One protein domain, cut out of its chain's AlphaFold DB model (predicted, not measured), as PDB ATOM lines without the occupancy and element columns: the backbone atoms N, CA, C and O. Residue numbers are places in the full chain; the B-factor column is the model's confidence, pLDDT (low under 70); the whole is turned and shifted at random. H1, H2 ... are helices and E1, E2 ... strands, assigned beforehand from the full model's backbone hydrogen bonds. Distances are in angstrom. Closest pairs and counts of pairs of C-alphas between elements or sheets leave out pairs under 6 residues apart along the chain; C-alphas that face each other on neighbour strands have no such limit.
ATOM      1  N   ALA A   4     142.692 142.183 186.198       52.19
ATOM      2  CA  ALA A   4     141.948 141.120 186.862       52.19
ATOM      3  C   ALA A   4     140.462 141.364 186.576       52.19
ATOM      4  O   ALA A   4     139.935 142.420 186.927       52.19
ATOM      5  N   PHE A   5     139.809 140.435 185.879       54.12
ATOM      6  CA  PHE A   5     138.376 140.518 185.613       54.12
ATOM      7  C   PHE A   5     137.647 139.615 186.608       54.12
ATOM      8  O   PHE A   5     137.731 138.388 186.535       54.12
ATOM      9  N   LEU A   6     136.959 140.239 187.564       55.25
ATOM     10  CA  LEU A   6     136.036 139.579 188.482       55.25
ATOM     11  C   LEU A   6     134.632 139.748 187.901       55.25
ATOM     12  O   LEU A   6     134.163 140.874 187.732       55.25
ATOM     13  N   ARG A   7     133.974 138.645 187.542       44.69
ATOM     14  CA  ARG A   7     132.627 138.703 186.970       44.69
ATOM     15  C   ARG A   7     131.616 138.875 188.106       44.69
ATOM     16  O   ARG A   7     131.454 137.974 188.918       44.69
ATOM     17  N   SER A   8     130.922 140.013 188.154       43.84
ATOM     18  CA  SER A   8     129.738 140.207 189.000       43.84
ATOM     19  C   SER A   8     128.518 139.580 188.311       43.84
ATOM     20  O   SER A   8     127.799 140.248 187.569       43.84
ATOM     21  N   GLY A   9     128.341 138.272 188.480       33.09
ATOM     22  CA  GLY A   9     127.109 137.548 188.155       33.09
ATOM     23  C   GLY A   9     126.380 137.179 189.446       33.09
ATOM     24  O   GLY A   9     127.028 136.876 190.438       33.09
ATOM     25  N   SER A  10     125.052 137.280 189.431       35.34
ATOM     26  CA  SER A  10     124.089 137.011 190.509       35.34
ATOM     27  C   SER A  10     124.501 135.929 191.522       35.34
ATOM     28  O   SER A  10     124.713 134.777 191.162       35.34
ATOM     29  N   MET A  11     124.555 136.337 192.796       34.12
ATOM     30  CA  MET A  11     124.781 135.504 193.979       34.12
ATOM     31  C   MET A  11     123.662 134.471 194.167       34.12
ATOM     32  O   MET A  11     122.566 134.826 194.592       34.12
ATOM     33  N   GLU A  12     123.987 133.194 193.978       33.16
ATOM     34  CA  GLU A  12     123.466 132.116 194.819       33.16
ATOM     35  C   GLU A  12     124.568 131.745 195.821       33.16
ATOM     36  O   GLU A  12     125.735 131.561 195.474       33.16
ATOM     37  N   CYS A  13     124.227 131.791 197.107       34.88
ATOM     38  CA  CYS A  13     125.194 131.853 198.195       34.88
ATOM     39  C   CYS A  13     125.926 130.509 198.370       34.88
ATOM     40  O   CYS A  13     125.409 129.594 199.004       34.88
ATOM     41  N   SER A  14     127.169 130.413 197.890       38.97
ATOM     42  CA  SER A  14     128.184 129.577 198.537       38.97
ATOM     43  C   SER A  14     129.474 130.384 198.713       38.97
ATOM     44  O   SER A  14     130.076 130.899 197.774       38.97
ATOM     45  N   GLN A  15     129.839 130.596 199.972       54.22
ATOM     46  CA  GLN A  15     130.848 131.543 200.441       54.22
ATOM     47  C   GLN A  15     132.306 131.085 200.266       54.22
ATOM     48  O   GLN A  15     133.107 131.207 201.190       54.22
ATOM     49  N   THR A  16     132.699 130.507 199.138       63.88
ATOM     50  CA  THR A  16     133.901 129.659 199.194       63.88
ATOM     51  C   THR A  16     135.229 130.432 199.193       63.88
ATOM     52  O   THR A  16     136.173 129.998 199.849       63.88
ATOM     53  N   ILE A  17     135.363 131.566 198.483       75.62
ATOM     54  CA  ILE A  17     136.668 132.248 198.320       75.62
ATOM     55  C   ILE A  17     136.505 133.774 198.299       75.62
ATOM     56  O   ILE A  17     135.758 134.319 197.490       75.62
ATOM     57  N   SER A  18     137.236 134.484 199.170       85.00
ATOM     58  CA  SER A  18     137.181 135.952 199.216       85.00
ATOM     59  C   SER A  18     137.902 136.591 198.011       85.00
ATOM     60  O   SER A  18     139.050 136.237 197.722       85.00
ATOM     61  N   PRO A  19     137.297 137.585 197.328       82.69
ATOM     62  CA  PRO A  19     137.940 138.268 196.199       82.69
ATOM     63  C   PRO A  19     139.258 138.952 196.585       82.69
ATOM     64  O   PRO A  19     140.215 138.969 195.811       82.69
ATOM     65  N   ALA A  20     139.330 139.473 197.814       86.88
ATOM     66  CA  ALA A  20     140.529 140.101 198.355       86.88
ATOM     67  C   ALA A  20     141.702 139.115 198.470       86.88
ATOM     68  O   ALA A  20     142.834 139.482 198.156       86.88
ATOM     69  N   ALA A  21     141.451 137.857 198.856       88.81
ATOM     70  CA  ALA A  21     142.495 136.835 198.916       88.81
ATOM     71  C   ALA A  21     143.046 136.492 197.525       88.81
ATOM     72  O   ALA A  21     144.258 136.357 197.370       88.81
ATOM     73  N   ILE A  22     142.183 136.421 196.505       89.25
ATOM     74  CA  ILE A  22     142.602 136.168 195.116       89.25
ATOM     75  C   ILE A  22     143.490 137.312 194.614       89.25
ATOM     76  O   ILE A  22     144.558 137.074 194.051       89.25
ATOM     77  N   MET A  23     143.086 138.561 194.861       87.69
ATOM     78  CA  MET A  23     143.878 139.735 194.484       87.69
ATOM     79  C   MET A  23     145.224 139.774 195.212       87.69
ATOM     80  O   MET A  23     146.251 140.030 194.582       87.69
ATOM     81  N   LYS A  24     145.236 139.463 196.514       91.31
ATOM     82  CA  LYS A  24     146.462 139.372 197.316       91.31
ATOM     83  C   LYS A  24     147.409 138.313 196.753       91.31
ATOM     84  O   LYS A  24     148.567 138.629 196.500       91.31
ATOM     85  N   PHE A  25     146.905 137.121 196.440       91.06
ATOM     86  CA  PHE A  25     147.684 136.050 195.814       91.06
ATOM     87  C   PHE A  25     148.320 136.479 194.483       91.06
ATOM     88  O   PHE A  25     149.526 136.315 194.292       91.06
ATOM     89  N   VAL A  26     147.535 137.069 193.573       90.31
ATOM     90  CA  VAL A  26     148.054 137.548 192.280       90.31
ATOM     91  C   VAL A  26     149.125 138.620 192.499       90.31
ATOM     92  O   VAL A  26     150.182 138.554 191.875       90.31
ATOM     93  N   SER A  27     148.893 139.559 193.421       88.94
ATOM     94  CA  SER A  27     149.854 140.624 193.730       88.94
ATOM     95  C   SER A  27     151.162 140.101 194.334       88.94
ATOM     96  O   SER A  27     152.235 140.570 193.964       88.94
ATOM     97  N   GLU A  28     151.100 139.089 195.203       92.31
ATOM     98  CA  GLU A  28     152.279 138.447 195.794       92.31
ATOM     99  C   GLU A  28     153.074 137.670 194.734       92.31
ATOM    100  O   GLU A  28     154.305 137.743 194.701       92.31
ATOM    101  N   CYS A  29     152.383 136.997 193.807       90.19
ATOM    102  CA  CYS A  29     153.019 136.334 192.670       90.19
ATOM    103  C   CYS A  29     153.728 137.340 191.753       90.19
ATOM    104  O   CYS A  29     154.873 137.103 191.372       90.19
ATOM    105  N   GLU A  30     153.073 138.461 191.423       88.31
ATOM    106  CA  GLU A  30     153.657 139.531 190.604       88.31
ATOM    107  C   GLU A  30     154.837 140.236 191.292       88.31
ATOM    108  O   GLU A  30     155.783 140.634 190.610       88.31
ATOM    109  N   ALA A  31     154.804 140.392 192.620       89.81
ATOM    110  CA  ALA A  31     155.893 140.990 193.393       89.81
ATOM    111  C   ALA A  31     157.125 140.073 193.489       89.81
ATOM    112  O   ALA A  31     158.253 140.546 193.665       89.81
ATOM    113  N   SER A  32     156.934 138.757 193.369       91.50
ATOM    114  CA  SER A  32     158.032 137.799 193.398       91.50
ATOM    115  C   SER A  32     158.894 137.899 192.129       91.50
ATOM    116  O   SER A  32     158.399 137.956 191.007       91.50
ATOM    117  N   ARG A  33     160.224 137.859 192.280       85.50
ATOM    118  CA  ARG A  33     161.154 137.840 191.129       85.50
ATOM    119  C   ARG A  33     161.305 136.459 190.484       85.50
ATOM    120  O   ARG A  33     161.916 136.348 189.427       85.50
ATOM    121  N   GLN A  34     160.810 135.415 191.143       89.88
ATOM    122  CA  GLN A  34     161.002 134.024 190.725       89.88
ATOM    123  C   GLN A  34     159.826 133.492 189.901       89.88
ATOM    124  O   GLN A  34     160.007 132.564 189.115       89.88
ATOM    125  N   ILE A  35     158.634 134.076 190.056       88.44
ATOM    126  CA  ILE A  35     157.412 133.612 189.401       88.44
ATOM    127  C   ILE A  35     156.974 134.669 188.394       88.44
ATOM    128  O   ILE A  35     156.687 135.807 188.747       88.44
ATOM    129  N   ASN A  36     156.882 134.287 187.121       86.19
ATOM    130  CA  ASN A  36     156.286 135.138 186.098       86.19
ATOM    131  C   ASN A  36     154.882 134.629 185.765       86.19
ATOM    132  O   ASN A  36     154.702 133.799 184.876       86.19
ATOM    133  N   LEU A  37     153.889 135.115 186.513       87.81
ATOM    134  CA  LEU A  37     152.491 134.761 186.293       87.81
ATOM    135  C   LEU A  37     151.973 135.429 185.009       87.81
ATOM    136  O   LEU A  37     151.898 136.656 184.928       87.81
ATOM    137  N   THR A  38     151.626 134.630 183.998       88.94
ATOM    138  CA  THR A  38     151.080 135.129 182.720       88.94
ATOM    139  C   THR A  38     149.562 135.013 182.666       88.94
ATOM    140  O   THR A  38     148.888 135.984 182.322       88.94
ATOM    141  N   HIS A  39     149.036 133.847 183.041       88.56
ATOM    142  CA  HIS A  39     147.615 133.527 183.066       88.56
ATOM    143  C   HIS A  39     147.277 132.812 184.370       88.56
ATOM    144  O   HIS A  39     148.052 131.988 184.856       88.56
ATOM    145  N   PHE A  40     146.107 133.112 184.915       89.75
ATOM    146  CA  PHE A  40     145.550 132.422 186.068       89.75
ATOM    147  C   PHE A  40     144.036 132.338 185.909       89.75
ATOM    148  O   PHE A  40     143.392 133.310 185.518       89.75
ATOM    149  N   ALA A  41     143.473 131.171 186.200       89.69
ATOM    150  CA  ALA A  41     142.040 130.944 186.206       89.69
ATOM    151  C   ALA A  41     141.684 130.092 187.422       89.69
ATOM    152  O   ALA A  41     142.361 129.108 187.714       89.69
ATOM    153  N   LEU A  42     140.618 130.481 188.111       89.50
ATOM    154  CA  LEU A  42     140.061 129.762 189.244       89.50
ATOM    155  C   LEU A  42     138.662 129.288 188.868       89.50
ATOM    156  O   LEU A  42     137.798 130.111 188.566       89.50
ATOM    157  N   ILE A  43     138.469 127.972 188.868       89.56
ATOM    158  CA  ILE A  43     137.224 127.314 188.470       89.56
ATOM    159  C   ILE A  43     136.735 126.477 189.652       89.56
ATOM    160  O   ILE A  43     137.525 125.753 190.256       89.56
ATOM    161  N   HIS A  44     135.457 126.595 189.992       87.88
ATOM    162  CA  HIS A  44     134.817 125.863 191.079       87.88
ATOM    163  C   HIS A  44     133.379 125.538 190.680       87.88
ATOM    164  O   HIS A  44     132.679 126.428 190.207       87.88
ATOM    165  N   ASN A  45     132.942 124.288 190.873       89.19
ATOM    166  CA  ASN A  45     131.612 123.809 190.468       89.19
ATOM    167  C   ASN A  45     131.248 124.202 189.024       89.19
ATOM    168  O   ASN A  45     130.186 124.759 188.779       89.19
ATOM    169  N   ASP A  46     132.176 123.974 188.089       86.75
ATOM    170  CA  ASP A  46     132.051 124.328 186.665       86.75
ATOM    171  C   ASP A  46     131.917 125.833 186.350       86.75
ATOM    172  O   ASP A  46     131.865 126.230 185.183       86.75
ATOM    173  N   GLU A  47     131.974 126.701 187.361       85.50
ATOM    174  CA  GLU A  47     131.951 128.150 187.201       85.50
ATOM    175  C   GLU A  47     133.348 128.759 187.302       85.50
ATOM    176  O   GLU A  47     134.160 128.405 188.160       85.50
ATOM    177  N   VAL A  48     133.637 129.734 186.437       85.38
ATOM    178  CA  VAL A  48     134.899 130.473 186.516       85.38
ATOM    179  C   VAL A  48     134.753 131.659 187.462       85.38
ATOM    180  O   VAL A  48     134.167 132.676 187.098       85.38
ATOM    181  N   LEU A  49     135.340 131.534 188.649       86.44
ATOM    182  CA  LEU A  49     135.268 132.524 189.724       86.44
ATOM    183  C   LEU A  49     136.205 133.718 189.504       86.44
ATOM    184  O   LEU A  49     135.868 134.851 189.838       86.44
ATOM    185  N   ALA A  50     137.394 133.482 188.945       85.88
ATOM    186  CA  ALA A  50     138.353 134.546 188.657       85.88
ATOM    187  C   ALA A  50     139.235 134.203 187.459       85.88
ATOM    188  O   ALA A  50     139.611 133.045 187.259       85.88
ATOM    189  N   ARG A  51     139.603 135.227 186.683       86.25
ATOM    190  CA  ARG A  51     140.618 135.137 185.630       86.25
ATOM    191  C   ARG A  51     141.570 136.319 185.710       86.25
ATOM    192  O   ARG A  51     141.176 137.447 186.009       86.25
ATOM    193  N   PHE A  52     142.825 136.051 185.402       87.44
ATOM    194  CA  PHE A  52     143.871 137.049 185.305       87.44
ATOM    195  C   PHE A  52     144.713 136.778 184.064       87.44
ATOM    196  O   PHE A  52     145.166 135.655 183.837       87.44
ATOM    197  N   CYS A  53     144.931 137.830 183.279       88.38
ATOM    198  CA  CYS A  53     145.820 137.823 182.130       88.38
ATOM    199  C   CYS A  53     146.743 139.045 182.198       88.38
ATOM    200  O   CYS A  53     146.309 140.201 182.310       88.38
ATOM    201  N   LYS A  54     148.048 138.784 182.146       86.06
ATOM    202  CA  LYS A  54     149.079 139.818 182.162       86.06
ATOM    203  C   LYS A  54     149.281 140.369 180.752       86.06
ATOM    204  O   LYS A  54     149.542 139.628 179.814       86.06
TER     205      LYS A  54
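What this domain is: This is residues 4 to 54 of the 134 residues of the protein "Beta-lactamase domain-containing protein" of Paenibacillus sp. YN15 (UniProt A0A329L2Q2). A two-strand hairpin, E1 and E2, has one helix, H1, loosely over it, mostly by E2; before H1 a long loop swings out, and its residues 10 to 15 stick out. The printed part has 51 residues, in the order H1, E1, E2, with an antiparallel sheet and a mixed class. It is only just loose, close to compact, with a radius of gyration of the C-alphas of 12.1 A and spans of 38 by 16 by 16 A.

How they stand to each other: Start at residues 4 to 5, which pair antiparallel with residues 51 to 52 of E2, residues 47 to 53. In H1, residues 19 to 31, every O i to N i+4 pair is within hydrogen-bond range; its closest C-alpha pair with E2 is Ile 22 and Ala 50, 7.9 A. E1, residues 39 to 44, forms a hairpin with E2 at 171 degrees; look for N 40 and O 52, 2.9 A apart.

Where its parts are: Find C-alpha 19 at (137.940, 138.268, 196.199); H1 runs 18.4 A from there. E1 spans 16.9 A and E2 17.7 A, ending at C-alpha 53 (145.820, 137.823, 182.130).

The domain as a whole: The C-alphas farthest apart, Glu 12 and Arg 33, are 38.3 A apart. The printed part has no cut; residues 4 to 16 have pLDDT under 70.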